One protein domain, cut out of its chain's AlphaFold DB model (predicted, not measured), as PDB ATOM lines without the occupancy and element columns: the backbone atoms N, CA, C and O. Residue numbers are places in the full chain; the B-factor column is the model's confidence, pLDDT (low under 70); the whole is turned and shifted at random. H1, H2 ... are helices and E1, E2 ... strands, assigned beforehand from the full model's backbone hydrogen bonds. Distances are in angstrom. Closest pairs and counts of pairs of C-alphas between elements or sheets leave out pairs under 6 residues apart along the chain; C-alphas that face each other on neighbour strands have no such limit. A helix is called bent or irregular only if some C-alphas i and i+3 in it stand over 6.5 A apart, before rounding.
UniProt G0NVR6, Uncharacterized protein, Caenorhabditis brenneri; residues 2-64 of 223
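AT A GLANCE: This is residues 2 to 64 of the 223 residues of an uncharacterized protein of Caenorhabditis brenneri (UniProt G0NVR6). Picture a long, narrow ribbon of two antiparallel strands, E1 and E2, with E2 bent along its length and a loose loop near each end. The small helix H2 lies near one end, and a long link, of which residues 10 to 16 stick out, joins it to the small helix H1, which lies off to the side of the ribbon, apart from both strands; at the other end a wide loop with the small helix H3 joins the two strands, and residues 43 to 50 stick out. The printed part has 63 residues, with H1, H2, E1, H3 and E2 in that order; its class is mixed, helices and strands, with 31 residues, under half, in named elements. It is extended, a rod spanning 52 by 23 by 19 A, with a radius of gyration of the C-alphas of 16.7 A.

IN THESE COORDINATES: Find C-alpha 2 at (-39.734, 2.833, 52.166), where H1, residues 2 to 5, begins. H2 is residues 17 to 20. From C-alpha 27 at (-23.564, -1.445, 53.091), E1 runs 25.8 A through residues 27 to 35. H3 follows at residues 37 to 40. E2, residues 54 to 63, covers 25.7 A and ends at C-alpha 63, (-24.732, 3.249, 54.546).

HOW THE PARTS SIT: Look first at E1 and E2, antiparallel neighbours with 160 degrees between their directions. N 29 and O 61 are 2.9 A apart, and N 59 and O 31 are 2.9 A apart, both within hydrogen-bond range. E2 bends by 58 degrees at residue 57. H1 is apart from H2, H3, E1 and E2. H1, H2 and H3 are too short for an O i to N i+4 pair; each has its one O i to N i+3 pair within range.

THE WHOLE: The C-alphas of Leu 23 and Val 44 are the two farthest apart, at 52.2 A. The printed part has no cut. The links H1 to H2 and H3 to E2 are long. Mean pLDDT of the printed part is 75.6; residues 18 to 20, 22 and 37 to 52 are under 70.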
ATOM      1  N   GLY A   2     -39.080   3.997  52.796       91.00
ATOM      2  CA  GLY A   2     -39.734   2.833  52.166       91.00
ATOM      3  C   GLY A   2     -38.783   1.899  51.416       91.00
ATOM      4  O   GLY A   2     -38.689   0.737  51.787       91.00
ATOM      5  N   LEU A   3     -37.980   2.439  50.490       88.81
ATOM      6  CA  LEU A   3     -37.027   1.666  49.678       88.81
ATOM      7  C   LEU A   3     -36.026   0.826  50.488       88.81
ATOM      8  O   LEU A   3     -35.631  -0.241  50.038       88.81
ATOM      9  N   PHE A   4     -35.610   1.282  51.672       84.81
ATOM     10  CA  PHE A   4     -34.655   0.545  52.508       84.81
ATOM     11  C   PHE A   4     -35.337  -0.480  53.417       84.81
ATOM     12  O   PHE A   4     -34.728  -1.492  53.755       84.81
ATOM     13  N   LEU A   5     -36.573  -0.207  53.843       83.00
ATOM     14  CA  LEU A   5     -37.345  -1.099  54.713       83.00
ATOM     15  C   LEU A   5     -38.003  -2.239  53.928       83.00
ATOM     16  O   LEU A   5     -38.288  -3.283  54.506       83.00
ATOM     17  N   SER A   6     -38.220  -2.056  52.624       86.44
ATOM     18  CA  SER A   6     -38.840  -3.046  51.742       86.44
ATOM     19  C   SER A   6     -37.842  -3.931  50.990       86.44
ATOM     20  O   SER A   6     -38.272  -4.732  50.159       86.44
ATOM     21  N   VAL A   7     -36.530  -3.785  51.235       85.12
ATOM     22  CA  VAL A   7     -35.495  -4.596  50.572       85.12
ATOM     23  C   VAL A   7     -35.752  -6.073  50.852       85.12
ATOM     24  O   VAL A   7     -35.780  -6.498  52.007       85.12
ATOM     25  N   GLN A   8     -35.917  -6.851  49.786       85.31
ATOM     26  CA  GLN A   8     -36.100  -8.292  49.882       85.31
ATOM     27  C   GLN A   8     -34.750  -9.015  49.825       85.31
ATOM     28  O   GLN A   8     -33.845  -8.570  49.111       85.31
ATOM     29  N   PRO A   9     -34.595 -10.131  50.556       84.75
ATOM     30  CA  PRO A   9     -33.431 -10.990  50.418       84.75
ATOM     31  C   PRO A   9     -33.237 -11.480  48.980       84.75
ATOM     32  O   PRO A   9     -34.199 -11.726  48.255       84.75
ATOM     33  N   SER A  10     -31.984 -11.695  48.600       83.25
ATOM     34  CA  SER A  10     -31.584 -12.308  47.333       83.25
ATOM     35  C   SER A  10     -30.651 -13.498  47.585       83.25
ATOM     36  O   SER A  10     -30.330 -13.828  48.731       83.25
ATOM     37  N   GLN A  11     -30.192 -14.161  46.519       81.75
ATOM     38  CA  GLN A  11     -29.175 -15.210  46.652       81.75
ATOM     39  C   GLN A  11     -27.851 -14.673  47.223       81.75
ATOM     40  O   GLN A  11     -27.192 -15.374  47.994       81.75
ATOM     41  N   GLU A  12     -27.503 -13.427  46.889       77.12
ATOM     42  CA  GLU A  12     -26.299 -12.739  47.368       77.12
ATOM     43  C   GLU A  12     -26.482 -12.190  48.789       77.12
ATOM     44  O   GLU A  12     -25.591 -12.316  49.632       77.12
ATOM     45  N   VAL A  13     -27.660 -11.630  49.089       75.75
ATOM     46  CA  VAL A  13     -27.987 -11.051  50.399       75.75
ATOM     47  C   VAL A  13     -29.118 -11.844  51.036       75.75
ATOM     48  O   VAL A  13     -30.298 -11.527  50.897       75.75
ATOM     49  N   ARG A  14     -28.749 -12.908  51.749       80.69
ATOM     50  CA  ARG A  14     -29.716 -13.804  52.396       80.69
ATOM     51  C   ARG A  14     -30.460 -13.127  53.551       80.69
ATOM     52  O   ARG A  14     -30.005 -12.144  54.136       80.69
ATOM     53  N   PHE A  15     -31.592 -13.708  53.935       78.25
ATOM     54  CA  PHE A  15     -32.361 -13.256  55.092       78.25
ATOM     55  C   PHE A  15     -31.487 -13.185  56.358       78.25
ATOM     56  O   PHE A  15     -30.668 -14.068  56.622       78.25
ATOM     57  N   GLY A  16     -31.644 -12.110  57.134       72.44
ATOM     58  CA  GLY A  16     -30.865 -11.870  58.352       72.44
ATOM     59  C   GLY A  16     -29.403 -11.464  58.121       72.44
ATOM     60  O   GLY A  16     -28.674 -11.307  59.096       72.44
ATOM     61  N   HIS A  17     -28.954 -11.253  56.878       70.38
ATOM     62  CA  HIS A  17     -27.582 -10.823  56.584       70.38
ATOM     63  C   HIS A  17     -27.207  -9.517  57.310       70.38
ATOM     64  O   HIS A  17     -26.147  -9.438  57.925       70.38
ATOM     65  N   SER A  18     -28.120  -8.539  57.350       65.56
ATOM     66  CA  SER A  18     -27.929  -7.279  58.088       65.56
ATOM     67  C   SER A  18     -27.736  -7.483  59.595       65.56
ATOM     68  O   SER A  18     -26.969  -6.752  60.211       65.56
ATOM     69  N   LEU A  19     -28.390  -8.493  60.182       65.69
ATOM     70  CA  LEU A  19     -28.267  -8.834  61.606       65.69
ATOM     71  C   LEU A  19     -26.948  -9.551  61.929       65.69
ATOM     72  O   LEU A  19     -26.539  -9.589  63.083       65.69
ATOM     73  N   ARG A  20     -26.280 -10.123  60.920       68.56
ATOM     74  CA  ARG A  20     -25.015 -10.863  61.067       68.56
ATOM     75  C   ARG A  20     -23.780  -9.998  60.802       68.56
ATOM     76  O   ARG A  20     -22.670 -10.519  60.716       68.56
ATOM     77  N   ASN A  21     -23.946  -8.681  60.665       73.44
ATOM     78  CA  ASN A  21     -22.854  -7.743  60.422       73.44
ATOM     79  C   ASN A  21     -22.087  -7.392  61.710       73.44
ATOM     80  O   ASN A  21     -21.975  -6.227  62.090       73.44
ATOM     81  N   ASN A  22     -21.527  -8.406  62.373       69.62
ATOM     82  CA  ASN A  22     -20.841  -8.266  63.665       69.62
ATOM     83  C   ASN A  22     -19.624  -7.324  63.605       69.62
ATOM     84  O   ASN A  22     -19.189  -6.817  64.630       69.62
ATOM     85  N   LEU A  23     -19.080  -7.094  62.404       71.81
ATOM     86  CA  LEU A  23     -17.931  -6.224  62.144       71.81
ATOM     87  C   LEU A  23     -18.329  -4.792  61.748       71.81
ATOM     88  O   LEU A  23     -17.465  -4.031  61.318       71.81
ATOM     89  N   ALA A  24     -19.618  -4.437  61.827       76.50
ATOM     90  CA  ALA A  24     -20.120  -3.100  61.499       76.50
ATOM     91  C   ALA A  24     -19.669  -2.602  60.101       76.50
ATOM     92  O   ALA A  24     -19.426  -1.409  59.882       76.50
ATOM     93  N   LYS A  25     -19.554  -3.516  59.123       81.50
ATOM     94  CA  LYS A  25     -19.147  -3.177  57.751       81.50
ATOM     95  C   LYS A  25     -20.206  -2.288  57.085       81.50
ATOM     96  O   LYS A  25     -21.399  -2.478  57.328       81.50
ATOM     97  N   PRO A  26     -19.810  -1.313  56.247       86.44
ATOM     98  CA  PRO A  26     -20.769  -0.495  55.517       86.44
ATOM     99  C   PRO A  26     -21.511  -1.317  54.457       86.44
ATOM    100  O   PRO A  26     -20.936  -2.214  53.841       86.44
ATOM    101  N   PHE A  27     -22.764  -0.945  54.207       84.12
ATOM    102  CA  PHE A  27     -23.564  -1.445  53.091       84.12
ATOM    103  C   PHE A  27     -23.541  -0.444  51.941       84.12
ATOM    104  O   PHE A  27     -23.498   0.769  52.161       84.12
ATOM    105  N   TYR A  28     -23.613  -0.958  50.719       87.94
ATOM    106  CA  TYR A  28     -23.716  -0.154  49.511       87.94
ATOM    107  C   TYR A  28     -25.058  -0.449  48.851       87.94
ATOM    108  O   TYR A  28     -25.380  -1.607  48.597       87.94
ATOM    109  N   TYR A  29     -25.847   0.594  48.615       88.94
ATOM    110  CA  TYR A  29     -27.118   0.509  47.907       88.94
ATOM    111  C   TYR A  29     -26.978   1.216  46.571       88.94
ATOM    112  O   TYR A  29     -26.564   2.372  46.528       88.94
ATOM    113  N   THR A  30     -27.363   0.547  45.495       91.62
ATOM    114  CA  THR A  30     -27.496   1.189  44.191       91.62
ATOM    115  C   THR A  30     -28.920   1.708  44.068       91.62
ATOM    116  O   THR A  30     -29.862   0.917  44.010       91.62
ATOM    117  N   LEU A  31     -29.085   3.027  44.068       92.88
ATOM    118  CA  LEU A  31     -30.363   3.675  43.805       92.88
ATOM    119  C   LEU A  31     -30.441   3.980  42.309       92.88
ATOM    120  O   LEU A  31     -29.550   4.637  41.773       92.88
ATOM    121  N   ARG A  32     -31.489   3.484  41.650       92.75
ATOM    122  CA  ARG A  32     -31.754   3.702  40.225       92.75
ATOM    123  C   ARG A  32     -33.045   4.481  40.060       92.75
ATOM    124  O   ARG A  32     -34.032   4.182  40.733       92.75
ATOM    125  N   LEU A  33     -33.012   5.465  39.174       91.19
ATOM    126  CA  LEU A  33     -34.196   6.085  38.611       91.19
ATOM    127  C   LEU A  33     -34.403   5.462  37.235       91.19
ATOM    128  O   LEU A  33     -33.512   5.553  36.393       91.19
ATOM    129  N   SER A  34     -35.559   4.852  37.011       88.56
ATOM    130  CA  SER A  34     -35.883   4.226  35.732       88.56
ATOM    131  C   SER A  34     -37.147   4.830  35.137       88.56
ATOM    132  O   SER A  34     -38.055   5.220  35.880       88.56
ATOM    133  N   ASP A  35     -37.223   4.888  33.810       83.94
ATOM    134  CA  ASP A  35     -38.460   5.242  33.130       83.94
ATOM    135  C   ASP A  35     -39.390   4.028  33.064       83.94
ATOM    136  O   ASP A  35     -39.038   2.962  32.559       83.94
ATOM    137  N   HIS A  36     -40.606   4.206  33.570       71.75
ATOM    138  CA  HIS A  36     -41.656   3.191  33.557       71.75
ATOM    139  C   HIS A  36     -42.799   3.549  32.589       71.75
ATOM    140  O   HIS A  36     -43.859   2.907  32.586       71.75
ATOM    141  N   SER A  37     -42.611   4.581  31.757       66.38
ATOM    142  CA  SER A  37     -43.593   5.098  30.797       66.38
ATOM    143  C   SER A  37     -44.054   4.058  29.761       66.38
ATOM    144  O   SER A  37     -45.175   4.163  29.252       66.38
ATOM    145  N   PHE A  38     -43.286   2.980  29.555       55.47
ATOM    146  CA  PHE A  38     -43.659   1.832  28.715       55.47
ATOM    147  C   PHE A  38     -44.959   1.129  29.160       55.47
ATOM    148  O   PHE A  38     -45.675   0.554  28.340       55.47
ATOM    149  N   TRP A  39     -45.329   1.213  30.445       52.16
ATOM    150  CA  TRP A  39     -46.581   0.632  30.960       52.16
ATOM    151  C   TRP A  39     -47.835   1.402  30.507       52.16
ATOM    152  O   TRP A  39     -48.900   0.805  30.359       52.16
ATOM    153  N   LYS A  40     -47.732   2.713  30.237       47.78
ATOM    154  CA  LYS A  40     -48.907   3.572  29.988       47.78
ATOM    155  C   LYS A  40     -49.542   3.361  28.602       47.78
ATOM    156  O   LYS A  40     -50.698   3.727  28.415       47.78
ATOM    157  N   TYR A  41     -48.821   2.739  27.664       49.88
ATOM    158  CA  TYR A  41     -49.280   2.492  26.288       49.88
ATOM    159  C   TYR A  41     -49.403   1.000  25.918       49.88
ATOM    160  O   TYR A  41     -49.865   0.676  24.826       49.88
ATOM    161  N   SER A  42     -49.052   0.075  26.820       49.38
ATOM    162  CA  SER A  42     -48.931  -1.360  26.503       49.38
ATOM    163  C   SER A  42     -50.197  -2.201  26.732       49.38
ATOM    164  O   SER A  42     -50.140  -3.421  26.610       49.38
ATOM    165  N   ILE A  43     -51.368  -1.591  26.967       50.81
ATOM    166  CA  ILE A  43     -52.657  -2.323  26.970       50.81
ATOM    167  C   ILE A  43     -52.959  -2.978  25.599       50.81
ATOM    168  O   ILE A  43     -53.802  -3.865  25.517       50.81
ATOM    169  N   VAL A  44     -52.245  -2.606  24.526       49.75
ATOM    170  CA  VAL A  44     -52.534  -3.072  23.155       49.75
ATOM    171  C   VAL A  44     -51.596  -4.186  22.650       49.75
ATOM    172  O   VAL A  44     -51.940  -4.862  21.687       49.75
ATOM    173  N   PHE A  45     -50.456  -4.461  23.295       48.66
ATOM    174  CA  PHE A  45     -49.499  -5.478  22.820       48.66
ATOM    175  C   PHE A  45     -48.997  -6.376  23.958       48.66
ATOM    176  O   PHE A  45     -47.852  -6.302  24.400       48.66
ATOM    177  N   TYR A  46     -49.851  -7.291  24.414       48.75
ATOM    178  CA  TYR A  46     -49.373  -8.495  25.092       48.75
ATOM    179  C   TYR A  46     -48.611  -9.349  24.066       48.75
ATOM    180  O   TYR A  46     -49.227  -9.764  23.089       48.75
ATOM    181  N   SER A  47     -47.304  -9.603  24.262       49.16
ATOM    182  CA  SER A  47     -46.714 -10.965  24.156       49.16
ATOM    183  C   SER A  47     -45.189 -11.054  23.910       49.16
ATOM    184  O   SER A  47     -44.628 -12.083  24.258       49.16
ATOM    185  N   LEU A  48     -44.460 -10.068  23.359       48.88
ATOM    186  CA  LEU A  48     -43.115 -10.388  22.800       48.88
ATOM    187  C   LEU A  48     -41.897  -9.573  23.254       48.88
ATOM    188  O   LEU A  48     -40.787  -9.898  22.838       48.88
ATOM    189  N   LEU A  49     -42.039  -8.571  24.119       52.38
ATOM    190  CA  LEU A  49     -40.885  -7.824  24.626       52.38
ATOM    191  C   LEU A  49     -40.981  -7.722  26.146       52.38
ATOM    192  O   LEU A  49     -41.906  -7.104  26.672       52.38
ATOM    193  N   SER A  50     -40.036  -8.347  26.853       54.59
ATOM    194  CA  SER A  50     -39.801  -8.040  28.264       54.59
ATOM    195  C   SER A  50     -39.586  -6.527  28.364       54.59
ATOM    196  O   SER A  50     -38.738  -6.022  27.625       54.59
ATOM    197  N   PRO A  51     -40.338  -5.790  29.202       55.16
ATOM    198  CA  PRO A  51     -40.166  -4.349  29.311       55.16
ATOM    199  C   PRO A  51     -38.709  -4.063  29.685       55.16
ATOM    200  O   PRO A  51     -38.248  -4.467  30.752       55.16
ATOM    201  N   SER A  52     -37.963  -3.430  28.778       61.47
ATOM    202  CA  SER A  52     -36.627  -2.943  29.093       61.47
ATOM    203  C   SER A  52     -36.812  -1.721  29.979       61.47
ATOM    204  O   SER A  52     -37.202  -0.658  29.502       61.47
ATOM    205  N   GLU A  53     -36.606  -1.899  31.277       70.12
ATOM    206  CA  GLU A  53     -36.557  -0.798  32.230       70.12
ATOM    207  C   GLU A  53     -35.368   0.098  31.845       70.12
ATOM    208  O   GLU A  53     -34.208  -0.284  32.020       70.12
ATOM    209  N   GLU A  54     -35.634   1.252  31.231       84.31
ATOM    210  CA  GLU A  54     -34.578   2.191  30.860       84.31
ATOM    211  C   GLU A  54     -34.113   2.922  32.118       84.31
ATOM    212  O   GLU A  54     -34.894   3.612  32.774       84.31
ATOM    213  N   ILE A  55     -32.840   2.759  32.478       89.12
ATOM    214  CA  ILE A  55     -32.250   3.455  33.622       89.12
ATOM    215  C   ILE A  55     -31.927   4.885  33.185       89.12
ATOM    216  O   ILE A  55     -31.029   5.098  32.374       89.12
ATOM    217  N   LEU A  56     -32.639   5.852  33.759       92.81
ATOM    218  CA  LEU A  56     -32.444   7.281  33.518       92.81
ATOM    219  C   LEU A  56     -31.256   7.838  34.307       92.81
ATOM    220  O   LEU A  56     -30.525   8.687  33.807       92.81
ATOM    221  N   ASP A  57     -31.078   7.383  35.552       94.88
ATOM    222  CA  ASP A  57     -29.970   7.803  36.414       94.88
ATOM    223  C   ASP A  57     -29.659   6.746  37.486       94.88
ATOM    224  O   ASP A  57     -30.500   5.909  37.842       94.88
ATOM    225  N   GLN A  58     -28.440   6.775  38.023       95.25
ATOM    226  CA  GLN A  58     -27.989   5.855  39.057       95.25
ATOM    227  C   GLN A  58     -26.967   6.493  40.000       95.25
ATOM    228  O   GLN A  58     -25.956   7.051  39.580       95.25
ATOM    229  N   ILE A  59     -27.147   6.258  41.302       96.62
ATOM    230  CA  ILE A  59     -26.169   6.613  42.333       96.62
ATOM    231  C   ILE A  59     -25.905   5.448  43.288       96.62
ATOM    232  O   ILE A  59     -26.785   4.637  43.583       96.62
ATOM    233  N   VAL A  60     -24.678   5.373  43.807       95.69
ATOM    234  CA  VAL A  60     -24.297   4.427  44.861       95.69
ATOM    235  C   VAL A  60     -24.291   5.135  46.212       95.69
ATOM    236  O   VAL A  60     -23.516   6.060  46.454       95.69
ATOM    237  N   LEU A  61     -25.139   4.666  47.120       93.62
ATOM    238  CA  LEU A  61     -25.255   5.155  48.486       93.62
ATOM    239  C   LEU A  61     -24.459   4.257  49.434       93.62
ATOM    240  O   LEU A  61     -24.668   3.045  49.479       93.62
ATOM    241  N   ARG A  62     -23.592   4.855  50.254       92.00
ATOM    242  CA  ARG A  62     -22.862   4.149  51.317       92.00
ATOM    243  C   ARG A  62     -23.566   4.339  52.660       92.00
ATOM    244  O   ARG A  62     -23.468   5.406  53.266       92.00
ATOM    245  N   LYS A  63     -24.195   3.286  53.179       88.00
ATOM    246  CA  LYS A  63     -24.732   3.249  54.546       88.00
ATOM    247  C   LYS A  63     -23.656   2.749  55.505       88.00
ATOM    248  O   LYS A  63     -23.238   1.594  55.438       88.00
ATOM    249  N   ARG A  64     -23.199   3.616  56.407       87.25
ATOM    250  CA  ARG A  64     -22.264   3.235  57.475       87.25
ATOM    251  C   ARG A  64     -23.023   2.625  58.648       87.25
ATOM    252  O   ARG A  64     -24.152   3.023  58.918       87.25
TER     253      ARG A  64